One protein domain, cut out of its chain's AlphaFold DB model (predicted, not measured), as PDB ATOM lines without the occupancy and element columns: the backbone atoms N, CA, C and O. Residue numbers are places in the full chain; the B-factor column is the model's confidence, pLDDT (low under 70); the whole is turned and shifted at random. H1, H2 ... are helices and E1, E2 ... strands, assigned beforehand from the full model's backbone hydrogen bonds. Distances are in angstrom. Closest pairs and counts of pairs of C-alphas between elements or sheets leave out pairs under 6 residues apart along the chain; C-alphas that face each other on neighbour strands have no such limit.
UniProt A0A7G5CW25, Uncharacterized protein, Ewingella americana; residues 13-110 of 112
ATOM      1  N   LYS A  13     280.351 366.964 221.160       67.25
ATOM      2  CA  LYS A  13     280.129 365.719 221.896       67.25
ATOM      3  C   LYS A  13     281.314 364.784 221.675       67.25
ATOM      4  O   LYS A  13     281.658 364.490 220.533       67.25
ATOM      5  N   LEU A  14     281.898 364.313 222.777       66.75
ATOM      6  CA  LEU A  14     282.935 363.285 222.795       66.75
ATOM      7  C   LEU A  14     282.354 361.980 223.337       66.75
ATOM      8  O   LEU A  14     281.909 361.923 224.485       66.75
ATOM      9  N   CYS A  15     282.410 360.927 222.532       68.94
ATOM     10  CA  CYS A  15     282.083 359.569 222.953       68.94
ATOM     11  C   CYS A  15     283.349 358.709 222.910       68.94
ATOM     12  O   CYS A  15     284.076 358.723 221.917       68.94
ATOM     13  N   ARG A  16     283.612 357.945 223.977       75.00
ATOM     14  CA  ARG A  16     284.684 356.942 224.018       75.00
ATOM     15  C   ARG A  16     284.058 355.558 224.055       75.00
ATOM     16  O   ARG A  16     283.400 355.228 225.037       75.00
ATOM     17  N   ASN A  17     284.345 354.749 223.042       68.31
ATOM     18  CA  ASN A  17     283.837 353.386 222.930       68.31
ATOM     19  C   ASN A  17     284.991 352.382 222.795       68.31
ATOM     20  O   ASN A  17     286.063 352.699 222.270       68.31
ATOM     21  N   ILE A  18     284.765 351.159 223.275       64.06
ATOM     22  CA  ILE A  18     285.597 349.996 222.947       64.06
ATOM     23  C   ILE A  18     284.997 349.419 221.661       64.06
ATOM     24  O   ILE A  18     283.817 349.087 221.628       64.06
ATOM     25  N   SER A  19     285.776 349.424 220.584       60.31
ATOM     26  CA  SER A  19     285.309 349.194 219.216       60.31
ATOM     27  C   SER A  19     285.034 347.719 218.937       60.31
ATOM     28  O   SER A  19     285.915 346.878 219.113       60.31
ATOM     29  N   ASN A  20     283.856 347.443 218.377       56.47
ATOM     30  CA  ASN A  20     283.544 346.200 217.676       56.47
ATOM     31  C   ASN A  20     283.940 346.324 216.189       56.47
ATOM     32  O   ASN A  20     283.102 346.182 215.321       56.47
ATOM     33  N   GLU A  21     285.202 346.655 215.911       58.88
ATOM     34  CA  GLU A  21     285.869 346.763 214.592       58.88
ATOM     35  C   GLU A  21     285.289 347.708 213.512       58.88
ATOM     36  O   GLU A  21     286.099 348.385 212.866       58.88
ATOM     37  N   GLU A  22     283.970 347.828 213.354       64.88
ATOM     38  CA  GLU A  22     283.276 348.657 212.359       64.88
ATOM     39  C   GLU A  22     282.881 350.036 212.920       64.88
ATOM     40  O   GLU A  22     282.658 350.206 214.121       64.88
ATOM     41  N   SER A  23     282.877 351.044 212.043       73.00
ATOM     42  CA  SER A  23     282.494 352.420 212.362       73.00
ATOM     43  C   SER A  23     281.040 352.654 211.969       73.00
ATOM     44  O   SER A  23     280.676 352.452 210.817       73.00
ATOM     45  N   ASP A  24     280.230 353.165 212.896       77.69
ATOM     46  CA  ASP A  24     278.854 353.601 212.601       77.69
ATOM     47  C   ASP A  24     278.808 354.955 211.862       77.69
ATOM     48  O   ASP A  24     277.745 355.434 211.473       77.69
ATOM     49  N   TYR A  25     279.963 355.605 211.709       82.06
ATOM     50  CA  TYR A  25     280.102 356.992 211.269       82.06
ATOM     51  C   TYR A  25     280.802 357.111 209.914       82.06
ATOM     52  O   TYR A  25     280.608 358.095 209.197       82.06
ATOM     53  N   PHE A  26     281.623 356.131 209.552       88.38
ATOM     54  CA  PHE A  26     282.396 356.121 208.321       88.38
ATOM     55  C   PHE A  26     282.329 354.743 207.670       88.38
ATOM     56  O   PHE A  26     282.393 353.724 208.349       88.38
ATOM     57  N   THR A  27     282.255 354.715 206.342       90.56
ATOM     58  CA  THR A  27     282.294 353.482 205.549       90.56
ATOM     59  C   THR A  27     283.233 353.638 204.366       90.56
ATOM     60  O   THR A  27     283.523 354.753 203.937       90.56
ATOM     61  N   MET A  28     283.705 352.521 203.827       90.19
ATOM     62  CA  MET A  28     284.461 352.498 202.583       90.19
ATOM     63  C   MET A  28     283.494 352.346 201.403       90.19
ATOM     64  O   MET A  28     282.613 351.489 201.438       90.19
ATOM     65  N   ASN A  29     283.642 353.189 200.384       90.12
ATOM     66  CA  ASN A  29     282.855 353.125 199.154       90.12
ATOM     67  C   ASN A  29     283.433 352.095 198.159       90.12
ATOM     68  O   ASN A  29     284.496 351.513 198.397       90.12
ATOM     69  N   ASP A  30     282.752 351.901 197.026       91.69
ATOM     70  CA  ASP A  30     283.143 350.929 195.988       91.69
ATOM     71  C   ASP A  30     284.524 351.219 195.363       91.69
ATOM     72  O   ASP A  30     285.186 350.311 194.859       91.69
ATOM     73  N   ASP A  31     284.999 352.467 195.455       91.50
ATOM     74  CA  ASP A  31     286.329 352.897 195.004       91.50
ATOM     75  C   ASP A  31     287.423 352.704 196.077       91.50
ATOM     76  O   ASP A  31     288.571 353.123 195.885       91.50
ATOM     77  N   GLY A  32     287.094 352.126 197.236       89.25
ATOM     78  CA  GLY A  32     288.031 351.937 198.345       89.25
ATOM     79  C   GLY A  32     288.355 353.217 199.128       89.25
ATOM     80  O   GLY A  32     289.360 353.265 199.843       89.25
ATOM     81  N   LYS A  33     287.545 354.276 199.000       89.88
ATOM     82  CA  LYS A  33     287.712 355.547 199.729       89.88
ATOM     83  C   LYS A  33     286.752 355.617 200.909       89.88
ATOM     84  O   LYS A  33     285.623 355.152 200.819       89.88
ATOM     85  N   TRP A  34     287.188 356.228 202.007       90.81
ATOM     86  CA  TRP A  34     286.323 356.420 203.169       90.81
ATOM     87  C   TRP A  34     285.393 357.615 202.983       90.81
ATOM     88  O   TRP A  34     285.822 358.691 202.564       90.81
ATOM     89  N   GLU A  35     284.136 357.431 203.364       91.94
ATOM     90  CA  GLU A  35     283.079 358.433 203.344       91.94
ATOM     91  C   GLU A  35     282.355 358.458 204.685       91.94
ATOM     92  O   GLU A  35     282.196 357.432 205.347       91.94
ATOM     93  N   ALA A  36     281.911 359.642 205.096       88.75
ATOM     94  CA  ALA A  36     281.059 359.776 206.264       88.75
ATOM     95  C   ALA A  36     279.628 359.324 205.945       88.75
ATOM     96  O   ALA A  36     279.009 359.813 204.993       88.75
ATOM     97  N   VAL A  37     279.100 358.427 206.776       79.56
ATOM     98  CA  VAL A  37     277.739 357.890 206.678       79.56
ATOM     99  C   VAL A  37     276.844 358.739 207.569       79.56
ATOM    100  O   VAL A  37     276.918 358.674 208.792       79.56
ATOM    101  N   THR A  38     276.038 359.605 206.962       73.56
ATOM    102  CA  THR A  38     275.075 360.458 207.677       73.56
ATOM    103  C   THR A  38     273.759 360.505 206.905       73.56
ATOM    104  O   THR A  38     273.707 360.032 205.773       73.56
ATOM    105  N   ASP A  39     272.710 361.107 207.475       67.19
ATOM    106  CA  ASP A  39     271.354 361.230 206.892       67.19
ATOM    107  C   ASP A  39     271.262 362.090 205.598       67.19
ATOM    108  O   ASP A  39     270.193 362.618 205.246       67.19
ATOM    109  N   GLY A  40     272.384 362.282 204.901       68.31
ATOM    110  CA  GLY A  40     272.557 363.139 203.735       68.31
ATOM    111  C   GLY A  40     273.455 362.526 202.657       68.31
ATOM    112  O   GLY A  40     273.611 361.314 202.555       68.31
ATOM    113  N   ILE A  41     274.016 363.387 201.807       79.31
ATOM    114  CA  ILE A  41     274.923 362.981 200.725       79.31
ATOM    115  C   ILE A  41     276.247 362.511 201.352       79.31
ATOM    116  O   ILE A  41     276.798 363.265 202.161       79.31
ATOM    117  N   PRO A  42     276.771 361.322 200.995       83.31
ATOM    118  CA  PRO A  42     278.081 360.873 201.454       83.31
ATOM    119  C   PRO A  42     279.170 361.896 201.127       83.31
ATOM    120  O   PRO A  42     279.199 362.478 200.041       83.31
ATOM    121  N   VAL A  43     280.065 362.130 202.084       88.44
ATOM    122  CA  VAL A  43     281.180 363.071 201.932       88.44
ATOM    123  C   VAL A  43     282.483 362.322 202.140       88.44
ATOM    124  O   VAL A  43     282.638 361.641 203.154       88.44
ATOM    125  N   LEU A  44     283.429 362.487 201.212       89.75
ATOM    126  CA  LEU A  44     284.772 361.922 201.334       89.75
ATOM    127  C   LEU A  44     285.433 362.374 202.639       89.75
ATOM    128  O   LEU A  44     285.496 363.568 202.948       89.75
ATOM    129  N   ALA A  45     285.947 361.407 203.389       88.88
ATOM    130  CA  ALA A  45     286.629 361.649 204.645       88.88
ATOM    131  C   ALA A  45     288.100 362.024 204.417       88.88
ATOM    132  O   ALA A  45     288.796 361.457 203.570       88.88
ATOM    133  N   ASN A  46     288.606 362.935 205.245       87.50
ATOM    134  CA  ASN A  46     290.035 363.153 205.407       87.50
ATOM    135  C   ASN A  46     290.592 362.086 206.346       87.50
ATOM    136  O   ASN A  46     290.246 362.042 207.528       87.50
ATOM    137  N   ILE A  47     291.477 361.239 205.829       86.75
ATOM    138  CA  ILE A  47     292.065 360.131 206.580       86.75
ATOM    139  C   ILE A  47     293.475 360.515 207.025       86.75
ATOM    140  O   ILE A  47     294.265 361.032 206.236       86.75
ATOM    141  N   ASN A  48     293.805 360.220 208.280       85.19
ATOM    142  CA  ASN A  48     295.161 360.339 208.804       85.19
ATOM    143  C   ASN A  48     295.540 359.054 209.541       85.19
ATOM    144  O   ASN A  48     295.024 358.781 210.622       85.19
ATOM    145  N   THR A  49     296.445 358.273 208.960       84.31
ATOM    146  CA  THR A  49     296.858 356.980 209.512       84.31
ATOM    147  C   THR A  49     298.340 356.989 209.844       84.31
ATOM    148  O   THR A  49     299.174 357.338 209.012       84.31
ATOM    149  N   ASN A  50     298.674 356.542 211.052       83.38
ATOM    150  CA  ASN A  50     300.039 356.260 211.478       83.38
ATOM    151  C   ASN A  50     300.073 355.029 212.404       83.38
ATOM    152  O   ASN A  50     299.060 354.376 212.640       83.38
ATOM    153  N   SER A  51     301.250 354.698 212.941       80.62
ATOM    154  CA  SER A  51     301.427 353.540 213.832       80.62
ATOM    155  C   SER A  51     300.714 353.665 215.185       80.62
ATOM    156  O   SER A  51     300.528 352.662 215.872       80.62
ATOM    157  N   LYS A  52     300.327 354.880 215.590       82.88
ATOM    158  CA  LYS A  52     299.687 355.189 216.875       82.88
ATOM    159  C   LYS A  52     298.168 355.310 216.762       82.88
ATOM    160  O   LYS A  52     297.501 355.083 217.769       82.88
ATOM    161  N   PHE A  53     297.622 355.685 215.604       83.81
ATOM    162  CA  PHE A  53     296.180 355.816 215.388       83.81
ATOM    163  C   PHE A  53     295.788 355.880 213.902       83.81
ATOM    164  O   PHE A  53     296.585 356.250 213.040       83.81
ATOM    165  N   THR A  54     294.512 355.601 213.638       86.62
ATOM    166  CA  THR A  54     293.803 355.935 212.397       86.62
ATOM    167  C   THR A  54     292.725 356.951 212.726       86.62
ATOM    168  O   THR A  54     291.836 356.674 213.524       86.62
ATOM    169  N   GLY A  55     292.809 358.133 212.138       87.56
ATOM    170  CA  GLY A  55     291.794 359.161 212.244       87.56
ATOM    171  C   GLY A  55     291.034 359.318 210.932       87.56
ATOM    172  O   GLY A  55     291.606 359.171 209.848       87.56
ATOM    173  N   MET A  56     289.770 359.703 211.040       89.62
ATOM    174  CA  MET A  56     288.918 360.114 209.929       89.62
ATOM    175  C   MET A  56     288.142 361.364 210.335       89.62
ATOM    176  O   MET A  56     287.653 361.435 211.462       89.62
ATOM    177  N   SER A  57     288.024 362.348 209.444       88.62
ATOM    178  CA  SER A  57     287.188 363.532 209.666       88.62
ATOM    179  C   SER A  57     286.427 363.958 208.413       88.62
ATOM    180  O   SER A  57     286.929 363.836 207.297       88.62
ATOM    181  N   ALA A  58     285.218 364.488 208.586       87.88
ATOM    182  CA  ALA A  58     284.409 365.042 207.506       87.88
ATOM    183  C   ALA A  58     283.493 366.168 208.009       87.88
ATOM    184  O   ALA A  58     283.040 366.164 209.156       87.88
ATOM    185  N   VAL A  59     283.203 367.122 207.120       85.62
ATOM    186  CA  VAL A  59     282.112 368.088 207.303       85.62
ATOM    187  C   VAL A  59     280.912 367.555 206.534       85.62
ATOM    188  O   VAL A  59     280.981 367.361 205.324       85.62
ATOM    189  N   VAL A  60     279.830 367.292 207.249       83.19
ATOM    190  CA  VAL A  60     278.646 366.575 206.769       83.19
ATOM    191  C   VAL A  60     277.413 367.451 206.928       83.19
ATOM    192  O   VAL A  60     277.411 368.390 207.723       83.19
ATOM    193  N   SER A  61     276.340 367.156 206.197       80.75
ATOM    194  CA  SER A  61     275.042 367.748 206.520       80.75
ATOM    195  C   SER A  61     274.342 366.879 207.553       80.75
ATOM    196  O   SER A  61     274.249 365.667 207.382       80.75
ATOM    197  N   CYS A  62     273.848 367.492 208.621       77.75
ATOM    198  CA  CYS A  62     273.111 366.794 209.660       77.75
ATOM    199  C   CYS A  62     271.708 367.364 209.790       77.75
ATOM    200  O   CYS A  62     271.492 368.578 209.751       77.75
ATOM    201  N   LYS A  63     270.753 366.457 209.981       78.12
ATOM    202  CA  LYS A  63     269.379 366.803 210.313       78.12
ATOM    203  C   LYS A  63     269.174 366.615 211.800       78.12
ATOM    204  O   LYS A  63     269.667 365.654 212.391       78.12
ATOM    205  N   TYR A  64     268.448 367.529 212.415       74.81
ATOM    206  CA  TYR A  64     268.075 367.391 213.812       74.81
ATOM    207  C   TYR A  64     266.704 367.980 214.074       74.81
ATOM    208  O   TYR A  64     266.191 368.772 213.287       74.81
ATOM    209  N   LYS A  65     266.097 367.540 215.173       78.19
ATOM    210  CA  LYS A  65     264.805 368.024 215.631       78.19
ATOM    211  C   LYS A  65     264.959 368.607 217.025       78.19
ATOM    212  O   LYS A  65     265.540 367.951 217.888       78.19
ATOM    213  N   ASP A  66     264.430 369.800 217.221       79.88
ATOM    214  CA  ASP A  66     264.265 370.430 218.527       79.88
ATOM    215  C   ASP A  66     262.814 370.914 218.700       79.88
ATOM    216  O   ASP A  66     261.933 370.574 217.901       79.88
ATOM    217  N   ASP A  67     262.560 371.689 219.755       84.25
ATOM    218  CA  ASP A  67     261.231 372.227 220.063       84.25
ATOM    219  C   ASP A  67     260.711 373.209 218.994       84.25
ATOM    220  O   ASP A  67     259.505 373.447 218.916       84.25
ATOM    221  N   ALA A  68     261.588 373.758 218.145       81.81
ATOM    222  CA  ALA A  68     261.240 374.669 217.054       81.81
ATOM    223  C   ALA A  68     260.991 373.950 215.714       81.81
ATOM    224  O   ALA A  68     260.447 374.560 214.791       81.81
ATOM    225  N   GLY A  69     261.342 372.665 215.592       83.88
ATOM    226  CA  GLY A  69     261.040 371.845 214.418       83.88
ATOM    227  C   GLY A  69     262.234 371.062 213.879       83.88
ATOM    228  O   GLY A  69     263.148 370.704 214.616       83.88
ATOM    229  N   TYR A  70     262.183 370.726 212.586       82.44
ATOM    230  CA  TYR A  70     263.275 370.050 211.882       82.44
ATOM    231  C   TYR A  70     264.224 371.068 211.259       82.44
ATOM    232  O   TYR A  70     263.789 371.937 210.504       82.44
ATOM    233  N   HIS A  71     265.517 370.876 211.493       79.00
ATOM    234  CA  HIS A  71     266.590 371.725 210.987       79.00
ATOM    235  C   HIS A  71     267.595 370.901 210.192       79.00
ATOM    236  O   HIS A  71     267.779 369.704 210.436       79.00
ATOM    237  N   SER A  72     268.247 371.556 209.234       77.88
ATOM    238  CA  SER A  72     269.338 370.988 208.449       77.88
ATOM    239  C   SER A  72     270.515 371.949 208.502       77.88
ATOM    240  O   SER A  72     270.412 373.079 208.030       77.88
ATOM    241  N   GLU A  73     271.629 371.495 209.061       79.12
ATOM    242  CA  GLU A  73     272.835 372.305 209.248       79.12
ATOM    243  C   GLU A  73     274.086 371.551 208.793       79.12
ATOM    244  O   GLU A  73     274.030 370.380 208.399       79.12
ATOM    245  N   GLN A  74     275.226 372.244 208.816       79.75
ATOM    246  CA  GLN A  74     276.529 371.608 208.691       79.75
ATOM    247  C   GLN A  74     276.989 371.111 210.061       79.75
ATOM    248  O   GLN A  74     277.025 371.855 211.040       79.75
ATOM    249  N   CYS A  75     277.361 369.841 210.100       81.19
ATOM    250  CA  CYS A  75     277.981 369.196 211.237       81.19
ATOM    251  C   CYS A  75     279.417 368.820 210.912       81.19
ATOM    252  O   CYS A  75     279.809 368.594 209.768       81.19
ATOM    253  N   PHE A  76     280.174 368.658 211.977       83.50
ATOM    254  CA  PHE A  76     281.470 368.038 211.963       83.50
ATOM    255  C   PHE A  76     281.394 366.642 212.570       83.50
ATOM    256  O   PHE A  76     280.750 366.444 213.603       83.50
ATOM    257  N   GLN A  77     282.093 365.698 211.945       84.56
ATOM    258  CA  GLN A  77     282.239 364.336 212.430       84.56
ATOM    259  C   GLN A  77     283.696 363.904 212.315       84.56
ATOM    260  O   GLN A  77     284.306 364.033 211.252       84.56
ATOM    261  N   ALA A  78     284.245 363.358 213.394       86.69
ATOM    262  CA  ALA A  78     285.514 362.655 213.366       86.69
ATOM    263  C   ALA A  78     285.520 361.424 214.249       86.69
ATOM    264  O   ALA A  78     284.867 361.365 215.289       86.69
ATOM    265  N   GLU A  79     286.346 360.476 213.843       87.06
ATOM    266  CA  GLU A  79     286.644 359.278 214.594       87.06
ATOM    267  C   GLU A  79     288.154 359.075 214.656       87.06
ATOM    268  O   GLU A  79     288.849 359.195 213.651       87.06
ATOM    269  N   ILE A  80     288.665 358.761 215.844       85.81
ATOM    270  CA  ILE A  80     290.058 358.377 216.069       85.81
ATOM    271  C   ILE A  80     290.066 356.969 216.649       85.81
ATOM    272  O   ILE A  80     289.634 356.761 217.781       85.81
ATOM    273  N   LYS A  81     290.593 356.017 215.883       84.50
ATOM    274  CA  LYS A  81     290.767 354.611 216.240       84.50
ATOM    275  C   LYS A  81     292.209 354.348 216.662       84.50
ATOM    276  O   LYS A  81     293.150 354.569 215.900       84.50
ATOM    277  N   LEU A  82     292.389 353.868 217.887       83.50
ATOM    278  CA  LEU A  82     293.682 353.444 218.421       83.50
ATOM    279  C   LEU A  82     293.939 351.950 218.135       83.50
ATOM    280  O   LEU A  82     292.984 351.172 218.060       83.50
ATOM    281  N   PRO A  83     295.211 351.501 218.090       81.06
ATOM    282  CA  PRO A  83     295.585 350.097 217.891       81.06
ATOM    283  C   PRO A  83     294.944 349.125 218.887       81.06
ATOM    284  O   PRO A  83     294.686 347.973 218.562       81.06
ATOM    285  N   GLN A  84     294.634 349.597 220.096       79.19
ATOM    286  CA  GLN A  84     293.970 348.813 221.143       79.19
ATOM    287  C   GLN A  84     292.448 348.690 220.939       79.19
ATOM    288  O   GLN A  84     291.732 348.378 221.887       79.19
ATOM    289  N   LYS A  85     291.943 348.965 219.727       75.12
ATOM    290  CA  LYS A  85     290.508 348.984 219.393       75.12
ATOM    291  C   LYS A  85     289.710 349.954 220.277       75.12
ATOM    292  O   LYS A  85     288.567 349.694 220.637       75.12
ATOM    293  N   VAL A  86     290.321 351.074 220.658       77.62
ATOM    294  CA  VAL A  86     289.644 352.163 221.377       77.62
ATOM    295  C   VAL A  86     289.326 353.257 220.376       77.62
ATOM    296  O   VAL A  86     290.249 353.744 219.722       77.62
ATOM    297  N   ASN A  87     288.059 353.661 220.297       78.75
ATOM    298  CA  ASN A  87     287.626 354.711 219.381       78.75
ATOM    299  C   ASN A  87     287.144 355.936 220.160       78.75
ATOM    300  O   ASN A  87     286.404 355.823 221.145       78.75
ATOM    301  N   PHE A  88     287.561 357.108 219.694       78.00
ATOM    302  CA  PHE A  88     287.051 358.401 220.128       78.00
ATOM    303  C   PHE A  88     286.259 359.021 218.992       78.00
ATOM    304  O   PHE A  88     286.801 359.227 217.909       78.00
ATOM    305  N   ILE A  89     284.995 359.326 219.251       80.19
ATOM    306  CA  ILE A  89     284.099 359.944 218.280       80.19
ATOM    307  C   ILE A  89     283.813 361.368 218.727       80.19
ATOM    308  O   ILE A  89     283.427 361.609 219.874       80.19
ATOM    309  N   PHE A  90     283.997 362.292 217.796       78.19
ATOM    310  CA  PHE A  90     283.777 363.715 217.954       78.19
ATOM    311  C   PHE A  90     282.684 364.134 216.982       78.19
ATOM    312  O   PHE A  90     282.853 364.019 215.771       78.19
ATOM    313  N   THR A  91     281.576 364.647 217.503       77.06
ATOM    314  CA  THR A  91     280.517 365.237 216.674       77.06
ATOM    315  C   THR A  91     280.239 366.647 217.151       77.06
ATOM    316  O   THR A  91     280.021 366.845 218.348       77.06
ATOM    317  N   GLY A  92     280.238 367.608 216.237       74.12
ATOM    318  CA  GLY A  92     279.982 369.011 216.544       74.12
ATOM    319  C   GLY A  92     278.973 369.622 215.586       74.12
ATOM    320  O   GLY A  92     278.962 369.292 214.402       74.12
ATOM    321  N   ARG A  93     278.142 370.524 216.097       75.56
ATOM    322  CA  ARG A  93     277.369 371.489 215.302       75.56
ATOM    323  C   ARG A  93     278.025 372.848 215.473       75.56
ATOM    324  O   ARG A  93     278.631 373.075 216.518       75.56
ATOM    325  N   GLY A  94     277.968 373.706 214.461       67.75
ATOM    326  CA  GLY A  94     278.460 375.068 214.631       67.75
ATOM    327  C   GLY A  94     278.993 375.750 213.387       67.75
ATOM    328  O   GLY A  94     278.837 375.275 212.261       67.75
ATOM    329  N   ASN A  95     279.622 376.903 213.612       68.06
ATOM    330  CA  ASN A  95     280.140 377.753 212.546       68.06
ATOM    331  C   ASN A  95     281.181 377.004 211.683       68.06
ATOM    332  O   ASN A  95     282.198 376.551 212.219       68.06
ATOM    333  N   PRO A  96     281.007 376.950 210.347       65.06
ATOM    334  CA  PRO A  96     281.944 376.295 209.437       65.06
ATOM    335  C   PRO A  96     283.402 376.756 209.562       65.06
ATOM    336  O   PRO A  96     284.321 375.982 209.279       65.06
ATOM    337  N   SER A  97     283.645 377.990 210.019       67.31
ATOM    338  CA  SER A  97     285.003 378.487 210.267       67.31
ATOM    339  C   SER A  97     285.734 377.693 211.356       67.31
ATOM    340  O   SER A  97     286.932 377.446 211.221       67.31
ATOM    341  N   LEU A  98     285.020 377.227 212.388       65.75
ATOM    342  CA  LEU A  98     285.584 376.413 213.473       65.75
ATOM    343  C   LEU A  98     286.019 375.027 212.975       65.75
ATOM    344  O   LEU A  98     286.975 374.448 213.493       65.75
ATOM    345  N   PHE A  99     285.380 374.510 211.920       70.94
ATOM    346  CA  PHE A  99     285.769 373.238 211.302       70.94
ATOM    347  C   PHE A  99     287.095 373.341 210.546       70.94
ATOM    348  O   PHE A  99     287.851 372.369 210.493       70.94
ATOM    349  N   SER A 100     287.420 374.517 209.997       68.75
ATOM    350  CA  SER A 100     288.731 374.757 209.386       68.75
ATOM    351  C   SER A 100     289.845 374.649 210.425       68.75
ATOM    352  O   SER A 100     290.853 373.987 210.177       68.75
ATOM    353  N   ASP A 101     289.648 375.239 211.604       70.31
ATOM    354  CA  ASP A 101     290.643 375.199 212.674       70.31
ATOM    355  C   ASP A 101     290.764 373.804 213.289       70.31
ATOM    356  O   ASP A 101     291.885 373.342 213.505       70.31
ATOM    357  N   TYR A 102     289.653 373.075 213.449       70.50
ATOM    358  CA  TYR A 102     289.713 371.654 213.795       70.50
ATOM    359  C   TYR A 102     290.534 370.871 212.768       70.50
ATOM    360  O   TYR A 102     291.453 370.156 213.154       70.50
ATOM    361  N   ASN A 103     290.243 371.004 211.469       70.44
ATOM    362  CA  ASN A 103     290.968 370.259 210.439       70.44
ATOM    363  C   ASN A 103     292.456 370.611 210.436       70.44
ATOM    364  O   ASN A 103     293.279 369.712 210.306       70.44
ATOM    365  N   LYS A 104     292.823 371.881 210.652       72.50
ATOM    366  CA  LYS A 104     294.229 372.270 210.833       72.50
ATOM    367  C   LYS A 104     294.846 371.573 212.042       72.50
ATOM    368  O   LYS A 104     295.924 371.007 211.904       72.50
ATOM    369  N   VAL A 105     294.180 371.579 213.199       71.12
ATOM    370  CA  VAL A 105     294.685 370.928 214.420       71.12
ATOM    371  C   VAL A 105     294.799 369.414 214.230       71.12
ATOM    372  O   VAL A 105     295.845 368.834 214.510       71.12
ATOM    373  N   TYR A 106     293.773 368.773 213.686       71.19
ATOM    374  CA  TYR A 106     293.741 367.346 213.389       71.19
ATOM    375  C   TYR A 106     294.831 366.927 212.389       71.19
ATOM    376  O   TYR A 106     295.562 365.968 212.635       71.19
ATOM    377  N   LEU A 107     295.014 367.684 211.304       68.56
ATOM    378  CA  LEU A 107     296.123 367.485 210.368       68.56
ATOM    379  C   LEU A 107     297.477 367.858 210.997       68.56
ATOM    380  O   LEU A 107     298.506 367.360 210.564       68.56
ATOM    381  N   SER A 108     297.511 368.687 212.042       68.56
ATOM    382  CA  SER A 108     298.742 369.010 212.776       68.56
ATOM    383  C   SER A 108     299.146 367.951 213.807       68.56
ATOM    384  O   SER A 108     300.310 367.918 214.199       68.56
ATOM    385  N   LEU A 109     298.258 367.015 214.178       64.12
ATOM    386  CA  LEU A 109     298.631 365.824 214.968       64.12
ATOM    387  C   LEU A 109     299.684 364.946 214.251       64.12
ATOM    388  O   LEU A 109     300.188 363.987 214.827       64.12
ATOM    389  N   ILE A 110     300.045 365.299 213.013       58.28
ATOM    390  CA  ILE A 110     301.123 364.735 212.188       58.28
ATOM    391  C   ILE A 110     302.543 365.065 212.710       58.28
ATOM    392  O   ILE A 110     303.528 364.617 212.124       58.28
TER     393      ILE A 110
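Overview. This is residues 13 to 110 of the 112 residues of an uncharacterized protein of Ewingella americana (UniProt A0A7G5CW25). A twisted sheet of five strands has helix H1 over one face and the small hairpin of E2 and E3 over part of the other. The long hairpin of E5 and E6 runs through the sheet and bends beyond it into an arm, whose tip, residues 65 to 70, sticks out free. The printed part has 98 residues, with named elements in the order E1 E2 E3 E4 E5 E6 E7 H1. The large sheet has the order E1 - E7 - E6 - E5 - E4, all antiparallel, and the class is mixed, helices and strands. The whole is compact, with a radius of gyration of the C-alphas of 13.8 A, yet elongated, spanning 45 by 28 by 27 A.

Along the chain. Strand E1, residues 13 to 18, begins at C-alpha 13 (280.129, 365.719, 221.896) and is 16.7 A long. E2 is residues 26 to 28, E3 residues 34 to 36 and E4 residues 46 to 49. E5, residues 54 to 66, is 33.5 A long and bends by 64 degrees at residue 61. E6, residues 69 to 82, begins at C-alpha 69 (261.040, 371.845, 214.418), is 37.7 A long and bends by 64 degrees at residue 73. E7, residues 86 to 93, is 23.7 A long. H1, residues 96 to 108, is 18.6 A long and ends at C-alpha 108 (298.742, 369.010, 212.776).

Arrangement. E1 and E4 are the edge strands of the large sheet. E1 and E7 are antiparallel at 161 degrees, with N 15 and O 89 2.9 A apart, within hydrogen-bond range. E4, E5, E6 and E7 form a meander, each strand the antiparallel neighbour of the one before. Within hydrogen-bond range are N 78 and O 90 of E6 and E7, 2.8 A, N 60 and O 75 of E5 and E6, 2.8 A, and N 48 and O 55 of E4 and E5, 2.9 A. H1 is on this sheet, making two layers, a helix on one face of a sheet. Its height over the sheet is 9.5 A, and it lies over E6 and E5, along the strands, at 3 degrees to E6 on the local plane. The closest C-alphas of H1 and E6 are those of Phe 99 and Phe 76, 6.8 A apart. In H1, 7 of 9 O i to N i+4 pairs are within hydrogen-bond range. E2 and E3 are an antiparallel hairpin, with N 27 and O 35 2.9 A apart. The closest C-alphas of E3 and E5 are those of Ala 36 and Ala 58, 6.4 A apart. Residues 35 to 36 of E3 also pair, antiparallel, with residues 43 to 44.

Size, cuts and confidence. The two C-alphas farthest apart, those of Ser 51 and Ala 68, are 45.5 A apart. The printed part has no cut and no long link. The mean pLDDT of the printed part is 78.4; 21 residues are under 70, among them residues 17 to 22, 94 to 98 and 107 to 110.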